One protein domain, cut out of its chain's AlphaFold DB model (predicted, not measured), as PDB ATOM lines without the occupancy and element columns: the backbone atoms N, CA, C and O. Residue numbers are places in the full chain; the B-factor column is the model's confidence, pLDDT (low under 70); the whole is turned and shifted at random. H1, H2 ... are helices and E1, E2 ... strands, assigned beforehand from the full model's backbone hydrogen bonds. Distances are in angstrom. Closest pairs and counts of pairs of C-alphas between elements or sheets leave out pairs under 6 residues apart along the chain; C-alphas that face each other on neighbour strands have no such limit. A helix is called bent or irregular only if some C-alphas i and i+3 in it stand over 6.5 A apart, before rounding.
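Overview. This is residues 2 to 59 of the 59 residues of the protein "DUF2089 domain-containing protein" of Chloroflexi bacterium (UniProt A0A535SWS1). The domain is an open C shape: a two-stranded hairpin, E1 and E2, makes one arm, the long helix H2 makes the other, and the short helix H1 lies at the turn between them. The unnamed stretch of residues 2 to 15 begins in the gap between the two arms, with residues 2 to 6, and then loops out past the turn round Ile 10 before it folds back into E1, while the hairpin's loop, residues 22 to 27, and the far part of H2 with the tail, residues 50 to 59, stick out. The printed part has 58 residues, with two named strands and two named helices in the order E1, E2, H1, H2; the sheet has the order E1 - E2 and is antiparallel, and the class is mixed, helices and strands. The whole is loose, with a radius of gyration of the C-alphas of 13.8 A and spans of 34 by 33 by 20 A.

Arrangement. Residues 2 to 15 hold no named element, and their C-alphas lie 5 to 18 A from the mean of all C-alphas. E1, residues 16 to 21, and E2, residues 28 to 34, form a hairpin of antiparallel strands, with 156 degrees between their directions. The C-alphas of Arg 19 and Glu 30 face each other at 4.5 A. N 17 and O 33 are within hydrogen-bond range at 2.9 A, as are N 29 and O 20 at 2.8 A. H1, residues 36 to 40, follows E2 over a tight link of 1 residue, and E1 and H1 are apart. H1 and H2, residues 43 to 55, are close but not clearly touching; their closest C-alphas, those of Met 38 and Leu 46, are 7.1 A apart. H2 is apart from both E1 and E2. Every O i to N i+4 pair of H2 is within hydrogen-bond range; H1 has 0 of 1 such pairs and 1 of 2 O i to N i+3 pairs within range.

Along the chain. E1 begins at C-alpha 16, at (42.761, -23.689, 93.618), and measures 14.8 A from first to last C-alpha. E2 measures 16.6 A and ends at C-alpha 34, at (47.653, -21.955, 94.526). H1, five residues, measures 7.8 A; it is neither bent nor irregular, but only just: C-alphas 36 and 39 are 6.0 A apart. H2 measures 18.4 A and ends at C-alpha 55, at (49.716, 1.170, 80.786).

Size, cuts and confidence. The two C-alphas farthest apart, those of Ile 10 and Asn 58, are 36.0 A apart. Residues 22 to 27 stand free, and so do residues 50 to 59, of which 50 to 55 belong to H2. The body without them has 42 residues and spans 29 by 22 by 19 A. The printed part has no cut and ends at residue 59, the chain's last residue. The links from E2 to H1 and from H1 to H2 are tight, and the link from E1 to E2 is short. The mean pLDDT of the printed part is 87.8, and residues 56 to 59 are under 70.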
ATOM      1  N   HIS A   2      37.117 -15.905  79.066       73.62
ATOM      2  CA  HIS A   2      36.404 -15.269  80.181       73.62
ATOM      3  C   HIS A   2      37.406 -14.809  81.251       73.62
ATOM      4  O   HIS A   2      38.490 -15.397  81.331       73.62
ATOM      5  N   PRO A   3      37.090 -13.772  82.048       76.62
ATOM      6  CA  PRO A   3      37.960 -13.344  83.135       76.62
ATOM      7  C   PRO A   3      38.155 -14.475  84.147       76.62
ATOM      8  O   PRO A   3      37.239 -15.255  84.413       76.62
ATOM      9  N   LEU A   4      39.364 -14.563  84.697       82.56
ATOM     10  CA  LEU A   4      39.685 -15.541  85.724       82.56
ATOM     11  C   LEU A   4      38.905 -15.217  87.003       82.56
ATOM     12  O   LEU A   4      38.998 -14.105  87.520       82.56
ATOM     13  N   ILE A   5      38.174 -16.201  87.522       86.44
ATOM     14  CA  ILE A   5      37.556 -16.129  88.844       86.44
ATOM     15  C   ILE A   5      38.616 -16.545  89.867       86.44
ATOM     16  O   ILE A   5      39.217 -17.610  89.737       86.44
ATOM     17  N   THR A   6      38.865 -15.698  90.861       86.75
ATOM     18  CA  THR A   6      39.904 -15.912  91.883       86.75
ATOM     19  C   THR A   6      39.350 -16.385  93.226       86.75
ATOM     20  O   THR A   6      40.109 -16.926  94.031       86.75
ATOM     21  N   GLN A   7      38.044 -16.226  93.450       88.00
ATOM     22  CA  GLN A   7      37.353 -16.538  94.703       88.00
ATOM     23  C   GLN A   7      36.050 -17.300  94.449       88.00
ATOM     24  O   GLN A   7      35.399 -17.117  93.420       88.00
ATOM     25  N   ASP A   8      35.663 -18.146  95.399       88.25
ATOM     26  CA  ASP A   8      34.383 -18.849  95.386       88.25
ATOM     27  C   ASP A   8      33.225 -17.832  95.466       88.25
ATOM     28  O   ASP A   8      33.140 -17.091  96.447       88.25
ATOM     29  N   PRO A   9      32.306 -17.786  94.482       86.38
ATOM     30  CA  PRO A   9      31.195 -16.835  94.483       86.38
ATOM     31  C   PRO A   9      30.175 -17.065  95.609       86.38
ATOM     32  O   PRO A   9      29.337 -16.199  95.849       86.38
ATOM     33  N   ILE A  10      30.210 -18.220  96.279       90.94
ATOM     34  CA  ILE A  10      29.293 -18.571  97.366       90.94
ATOM     35  C   ILE A  10      29.922 -18.252  98.723       90.94
ATOM     36  O   ILE A  10      29.272 -17.652  99.576       90.94
ATOM     37  N   THR A  11      31.174 -18.665  98.939       89.94
ATOM     38  CA  THR A  11      31.834 -18.549 100.253       89.94
ATOM     39  C   THR A  11      32.862 -17.422 100.345       89.94
ATOM     40  O   THR A  11      33.252 -17.055 101.450       89.94
ATOM     41  N   GLY A  12      33.322 -16.882  99.215       85.56
ATOM     42  CA  GLY A  12      34.437 -15.932  99.144       85.56
ATOM     43  C   GLY A  12      35.815 -16.560  99.391       85.56
ATOM     44  O   GLY A  12      36.804 -15.836  99.472       85.56
ATOM     45  N   SER A  13      35.894 -17.886  99.532       88.12
ATOM     46  CA  SER A  13      37.148 -18.597  99.800       88.12
ATOM     47  C   SER A  13      38.066 -18.639  98.576       88.12
ATOM     48  O   SER A  13      37.611 -18.551  97.433       88.12
ATOM     49  N   ASP A  14      39.360 -18.850  98.813       88.81
ATOM     50  CA  ASP A  14      40.359 -18.991  97.753       88.81
ATOM     51  C   ASP A  14      40.078 -20.212  96.863       88.81
ATOM     52  O   ASP A  14      39.885 -21.333  97.345       88.81
ATOM     53  N   LEU A  15      40.123 -20.011  95.543       91.00
ATOM     54  CA  LEU A  15      40.091 -21.106  94.575       91.00
ATOM     55  C   LEU A  15      41.492 -21.701  94.367       91.00
ATOM     56  O   LEU A  15      42.513 -21.014  94.447       91.00
ATOM     57  N   ILE A  16      41.538 -22.994  94.039       93.44
ATOM     58  CA  ILE A  16      42.761 -23.689  93.618       93.44
ATOM     59  C   ILE A  16      42.680 -24.051  92.138       93.44
ATOM     60  O   ILE A  16      41.623 -24.430  91.634       93.44
ATOM     61  N   VAL A  17      43.812 -23.976  91.442       93.50
ATOM     62  CA  VAL A  17      43.917 -24.467  90.066       93.50
ATOM     63  C   VAL A  17      44.144 -25.970  90.119       93.50
ATOM     64  O   VAL A  17      45.060 -26.441  90.796       93.50
ATOM     65  N   THR A  18      43.313 -26.720  89.404       95.50
ATOM     66  CA  THR A  18      43.407 -28.185  89.337       95.50
ATOM     67  C   THR A  18      44.037 -28.694  88.048       95.50
ATOM     68  O   THR A  18      44.552 -29.811  88.015       95.50
ATOM     69  N   ARG A  19      44.028 -27.867  86.998       95.75
ATOM     70  CA  ARG A  19      44.497 -28.216  85.660       95.75
ATOM     71  C   ARG A  19      45.098 -27.001  84.957       95.75
ATOM     72  O   ARG A  19      44.468 -25.950  84.887       95.75
ATOM     73  N   LEU A  20      46.299 -27.175  84.418       94.88
ATOM     74  CA  LEU A  20      46.989 -26.229  83.546       94.88
ATOM     75  C   LEU A  20      47.177 -26.890  82.183       94.88
ATOM     76  O   LEU A  20      47.607 -28.038  82.110       94.88
ATOM     77  N   GLU A  21      46.860 -26.173  81.114       96.06
ATOM     78  CA  GLU A  21      46.917 -26.703  79.754       96.06
ATOM     79  C   GLU A  21      47.653 -25.726  78.843       96.06
ATOM     80  O   GLU A  21      47.386 -24.523  78.868       96.06
ATOM     81  N   CYS A  22      48.590 -26.246  78.050       96.19
ATOM     82  CA  CYS A  22      49.266 -25.504  76.993       96.19
ATOM     83  C   CYS A  22      48.658 -25.897  75.636       96.19
ATOM     84  O   CYS A  22      48.925 -27.008  75.170       96.19
ATOM     85  N   PRO A  23      47.888 -25.011  74.975       94.56
ATOM     86  CA  PRO A  23      47.235 -25.329  73.703       94.56
ATOM     87  C   PRO A  23      48.208 -25.702  72.574       94.56
ATOM     88  O   PRO A  23      47.858 -26.510  71.722       94.56
ATOM     89  N   ASP A  24      49.426 -25.148  72.579       97.12
ATOM     90  CA  ASP A  24      50.411 -25.365  71.508       97.12
ATOM     91  C   ASP A  24      51.102 -26.731  71.594       97.12
ATOM     92  O   ASP A  24      51.384 -27.361  70.578       97.12
ATOM     93  N   SER A  25      51.400 -27.191  72.812       97.12
ATOM     94  CA  SER A  25      52.097 -28.465  73.040       97.12
ATOM     95  C   SER A  25      51.155 -29.617  73.388       97.12
ATOM     96  O   SER A  25      51.569 -30.773  73.351       97.12
ATOM     97  N   GLY A  26      49.908 -29.320  73.770       96.19
ATOM     98  CA  GLY A  26      48.957 -30.296  74.301       96.19
ATOM     99  C   GLY A  26      49.306 -30.809  75.703       96.19
ATOM    100  O   GLY A  26      48.642 -31.714  76.203       96.19
ATOM    101  N   ILE A  27      50.342 -30.260  76.350       97.81
ATOM    102  CA  ILE A  27      50.731 -30.663  77.702       97.81
ATOM    103  C   ILE A  27      49.648 -30.229  78.686       97.81
ATOM    104  O   ILE A  27      49.261 -29.059  78.747       97.81
ATOM    105  N   VAL A  28      49.222 -31.193  79.498       97.94
ATOM    106  CA  VAL A  28      48.285 -31.010  80.599       97.94
ATOM    107  C   VAL A  28      49.004 -31.339  81.898       97.94
ATOM    108  O   VAL A  28      49.587 -32.413  82.041       97.94
ATOM    109  N   ILE A  29      48.941 -30.418  82.852       97.44
ATOM    110  CA  ILE A  29      49.491 -30.585  84.194       97.44
ATOM    111  C   ILE A  29      48.326 -30.545  85.181       97.44
ATOM    112  O   ILE A  29      47.653 -29.521  85.318       97.44
ATOM    113  N   GLU A  30      48.092 -31.656  85.873       97.94
ATOM    114  CA  GLU A  30      47.031 -31.793  86.876       97.94
ATOM    115  C   GLU A  30      47.626 -31.835  88.285       97.94
ATOM    116  O   GLU A  30      48.712 -32.371  88.511       97.94
ATOM    117  N   GLY A  31      46.930 -31.237  89.247       96.19
ATOM    118  CA  GLY A  31      47.432 -31.122  90.611       96.19
ATOM    119  C   GLY A  31      46.599 -30.184  91.466       96.19
ATOM    120  O   GLY A  31      45.431 -29.941  91.186       96.19
ATOM    121  N   LYS A  32      47.191 -29.663  92.540       95.56
ATOM    122  CA  LYS A  32      46.597 -28.597  93.352       95.56
ATOM    123  C   LYS A  32      47.575 -27.440  93.390       95.56
ATOM    124  O   LYS A  32      48.594 -27.521  94.071       95.56
ATOM    125  N   PHE A  33      47.267 -26.379  92.660       94.31
ATOM    126  CA  PHE A  33      48.112 -25.195  92.589       94.31
ATOM    127  C   PHE A  33      47.397 -24.008  93.227       94.31
ATOM    128  O   PHE A  33      46.196 -23.802  93.041       94.31
ATOM    129  N   SER A  34      48.147 -23.221  93.991       91.38
ATOM    130  CA  SER A  34      47.653 -21.955  94.526       91.38
ATOM    131  C   SER A  34      47.640 -20.900  93.421       91.38
ATOM    132  O   SER A  34      48.597 -20.790  92.657       91.38
ATOM    133  N   LEU A  35      46.596 -20.068  93.392       89.88
ATOM    134  CA  LEU A  35      46.558 -18.835  92.594       89.88
ATOM    135  C   LEU A  35      47.518 -17.749  93.133       89.88
ATOM    136  O   LEU A  35      47.652 -16.674  92.547       89.88
ATOM    137  N   GLY A  36      48.193 -18.001  94.258       89.25
ATOM    138  CA  GLY A  36      49.187 -17.107  94.834       89.25
ATOM    139  C   GLY A  36      48.584 -15.774  95.277       89.25
ATOM    140  O   GLY A  36      47.603 -15.724  96.013       89.25
ATOM    141  N   TRP A  37      49.194 -14.662  94.861       87.75
ATOM    142  CA  TRP A  37      48.709 -13.321  95.202       87.75
ATOM    143  C   TRP A  37      47.365 -12.980  94.550       87.75
ATOM    144  O   TRP A  37      46.643 -12.149  95.091       87.75
ATOM    145  N   MET A  38      47.005 -13.638  93.444       88.94
ATOM    146  CA  MET A  38      45.775 -13.347  92.704       88.94
ATOM    147  C   MET A  38      44.520 -13.770  93.478       88.94
ATOM    148  O   MET A  38      43.505 -13.091  93.378       88.94
ATOM    149  N   ALA A  39      44.593 -14.828  94.300       87.00
ATOM    150  CA  ALA A  39      43.480 -15.263  95.161       87.00
ATOM    151  C   ALA A  39      43.014 -14.167  96.138       87.00
ATOM    152  O   ALA A  39      41.840 -14.069  96.484       87.00
ATOM    153  N   ARG A  40      43.938 -13.284  96.536       86.31
ATOM    154  CA  ARG A  40      43.680 -12.197  97.490       86.31
ATOM    155  C   ARG A  40      42.998 -10.980  96.869       86.31
ATOM    156  O   ARG A  40      42.737 -10.020  97.587       86.31
ATOM    157  N   LEU A  41      42.756 -10.991  95.559       87.06
ATOM    158  CA  LEU A  41      42.186  -9.864  94.831       87.06
ATOM    159  C   LEU A  41      40.779 -10.181  94.335       87.06
ATOM    160  O   LEU A  41      40.529 -11.267  93.805       87.06
ATOM    161  N   THR A  42      39.892  -9.191  94.436       84.12
ATOM    162  CA  THR A  42      38.593  -9.234  93.757       84.12
ATOM    163  C   THR A  42      38.785  -9.145  92.235       84.12
ATOM    164  O   THR A  42      39.829  -8.665  91.768       84.12
ATOM    165  N   PRO A  43      37.790  -9.555  91.427       82.56
ATOM    166  CA  PRO A  43      37.864  -9.443  89.970       82.56
ATOM    167  C   PRO A  43      38.192  -8.024  89.474       82.56
ATOM    168  O   PRO A  43      38.980  -7.853  88.543       82.56
ATOM    169  N   GLU A  44      37.649  -6.993  90.125       85.31
ATOM    170  CA  GLU A  44      37.874  -5.584  89.785       85.31
ATOM    171  C   GLU A  44      39.312  -5.155  90.092       85.31
ATOM    172  O   GLU A  44      39.948  -4.468  89.289       85.31
ATOM    173  N   GLN A  45      39.852  -5.590  91.235       89.06
ATOM    174  CA  GLN A  45      41.240  -5.326  91.614       89.06
ATOM    175  C   GLN A  45      42.215  -6.008  90.649       89.06
ATOM    176  O   GLN A  45      43.199  -5.398  90.232       89.06
ATOM    177  N   LEU A  46      41.925  -7.247  90.245       88.75
ATOM    178  CA  LEU A  46      42.740  -7.966  89.270       88.75
ATOM    179  C   LEU A  46      42.719  -7.273  87.898       88.75
ATOM    180  O   LEU A  46      43.770  -7.102  87.276       88.75
ATOM    181  N   ALA A  47      41.546  -6.813  87.450       87.50
ATOM    182  CA  ALA A  47      41.414  -6.033  86.222       87.50
ATOM    183  C   ALA A  47      42.217  -4.723  86.289       87.50
ATOM    184  O   ALA A  47      42.910  -4.372  85.331       87.50
ATOM    185  N   PHE A  48      42.187  -4.033  87.433       89.19
ATOM    186  CA  PHE A  48      42.980  -2.826  87.657       89.19
ATOM    187  C   PHE A  48      44.489  -3.095  87.590       89.19
ATOM    188  O   PHE A  48      45.205  -2.358  86.911       89.19
ATOM    189  N   VAL A  49      44.980  -4.167  88.221       88.75
ATOM    190  CA  VAL A  49      46.394  -4.575  88.120       88.75
ATOM    191  C   VAL A  49      46.771  -4.855  86.663       88.75
ATOM    192  O   VAL A  49      47.809  -4.384  86.201       88.75
ATOM    193  N   GLY A  50      45.911  -5.546  85.909       87.25
ATOM    194  CA  GLY A  50      46.121  -5.787  84.479       87.25
ATOM    195  C   GLY A  50      46.228  -4.494  83.661       87.25
ATOM    196  O   GLY A  50      47.114  -4.369  82.815       87.25
ATOM    197  N   LEU A  51      45.376  -3.502  83.943       89.25
ATOM    198  CA  LEU A  51      45.462  -2.176  83.326       89.25
ATOM    199  C   LEU A  51      46.755  -1.452  83.711       89.25
ATOM    200  O   LEU A  51      47.393  -0.852  82.849       89.25
ATOM    201  N   LEU A  52      47.170  -1.528  84.975       89.25
ATOM    202  CA  LEU A  52      48.395  -0.890  85.446       89.25
ATOM    203  C   LEU A  52      49.630  -1.478  84.760       89.25
ATOM    204  O   LEU A  52      50.434  -0.715  84.241       89.25
ATOM    205  N   VAL A  53      49.736  -2.806  84.663       87.06
ATOM    206  CA  VAL A  53      50.826  -3.480  83.930       87.06
ATOM    207  C   VAL A  53      50.806  -3.107  82.443       87.06
ATOM    208  O   VAL A  53      51.853  -2.852  81.854       87.06
ATOM    209  N   LYS A  54      49.618  -3.024  81.831       85.00
ATOM    210  CA  LYS A  54      49.462  -2.658  80.415       85.00
ATOM    211  C   LYS A  54      49.863  -1.208  80.117       85.00
ATOM    212  O   LYS A  54      50.420  -0.942  79.056       85.00
ATOM    213  N   HIS A  55      49.537  -0.271  81.008       84.81
ATOM    214  CA  HIS A  55      49.716   1.170  80.786       84.81
ATOM    215  C   HIS A  55      50.959   1.761  81.461       84.81
ATOM    216  O   HIS A  55      51.390   2.850  81.091       84.81
ATOM    217  N   ARG A  56      51.551   1.054  82.424       67.62
ATOM    218  CA  ARG A  56      52.841   1.371  83.036       67.62
ATOM    219  C   ARG A  56      53.757   0.164  82.880       67.62
ATOM    220  O   ARG A  56      53.941  -0.619  83.806       67.62
ATOM    221  N   GLY A  57      54.307   0.005  81.677       56.56
ATOM    222  CA  GLY A  57      55.431  -0.900  81.472       56.56
ATOM    223  C   GLY A  57      56.593  -0.436  82.349       56.56
ATOM    224  O   GLY A  57      57.142   0.627  82.086       56.56
ATOM    225  N   ASN A  58      56.922  -1.221  83.376       57.16
ATOM    226  CA  ASN A  58      57.912  -0.947  84.422       57.16
ATOM    227  C   ASN A  58      57.617   0.256  85.337       57.16
ATOM    228  O   ASN A  58      57.663   1.416  84.929       57.16
ATOM    229  N   VAL A  59      57.426  -0.047  86.623       54.62
ATOM    230  CA  VAL A  59      58.020   0.756  87.703       54.62
ATOM    231  C   VAL A  59      59.377   0.142  88.009       54.62
ATOM    232  O   VAL A  59      59.431  -1.108  88.033       54.62
TER     233      VAL A  59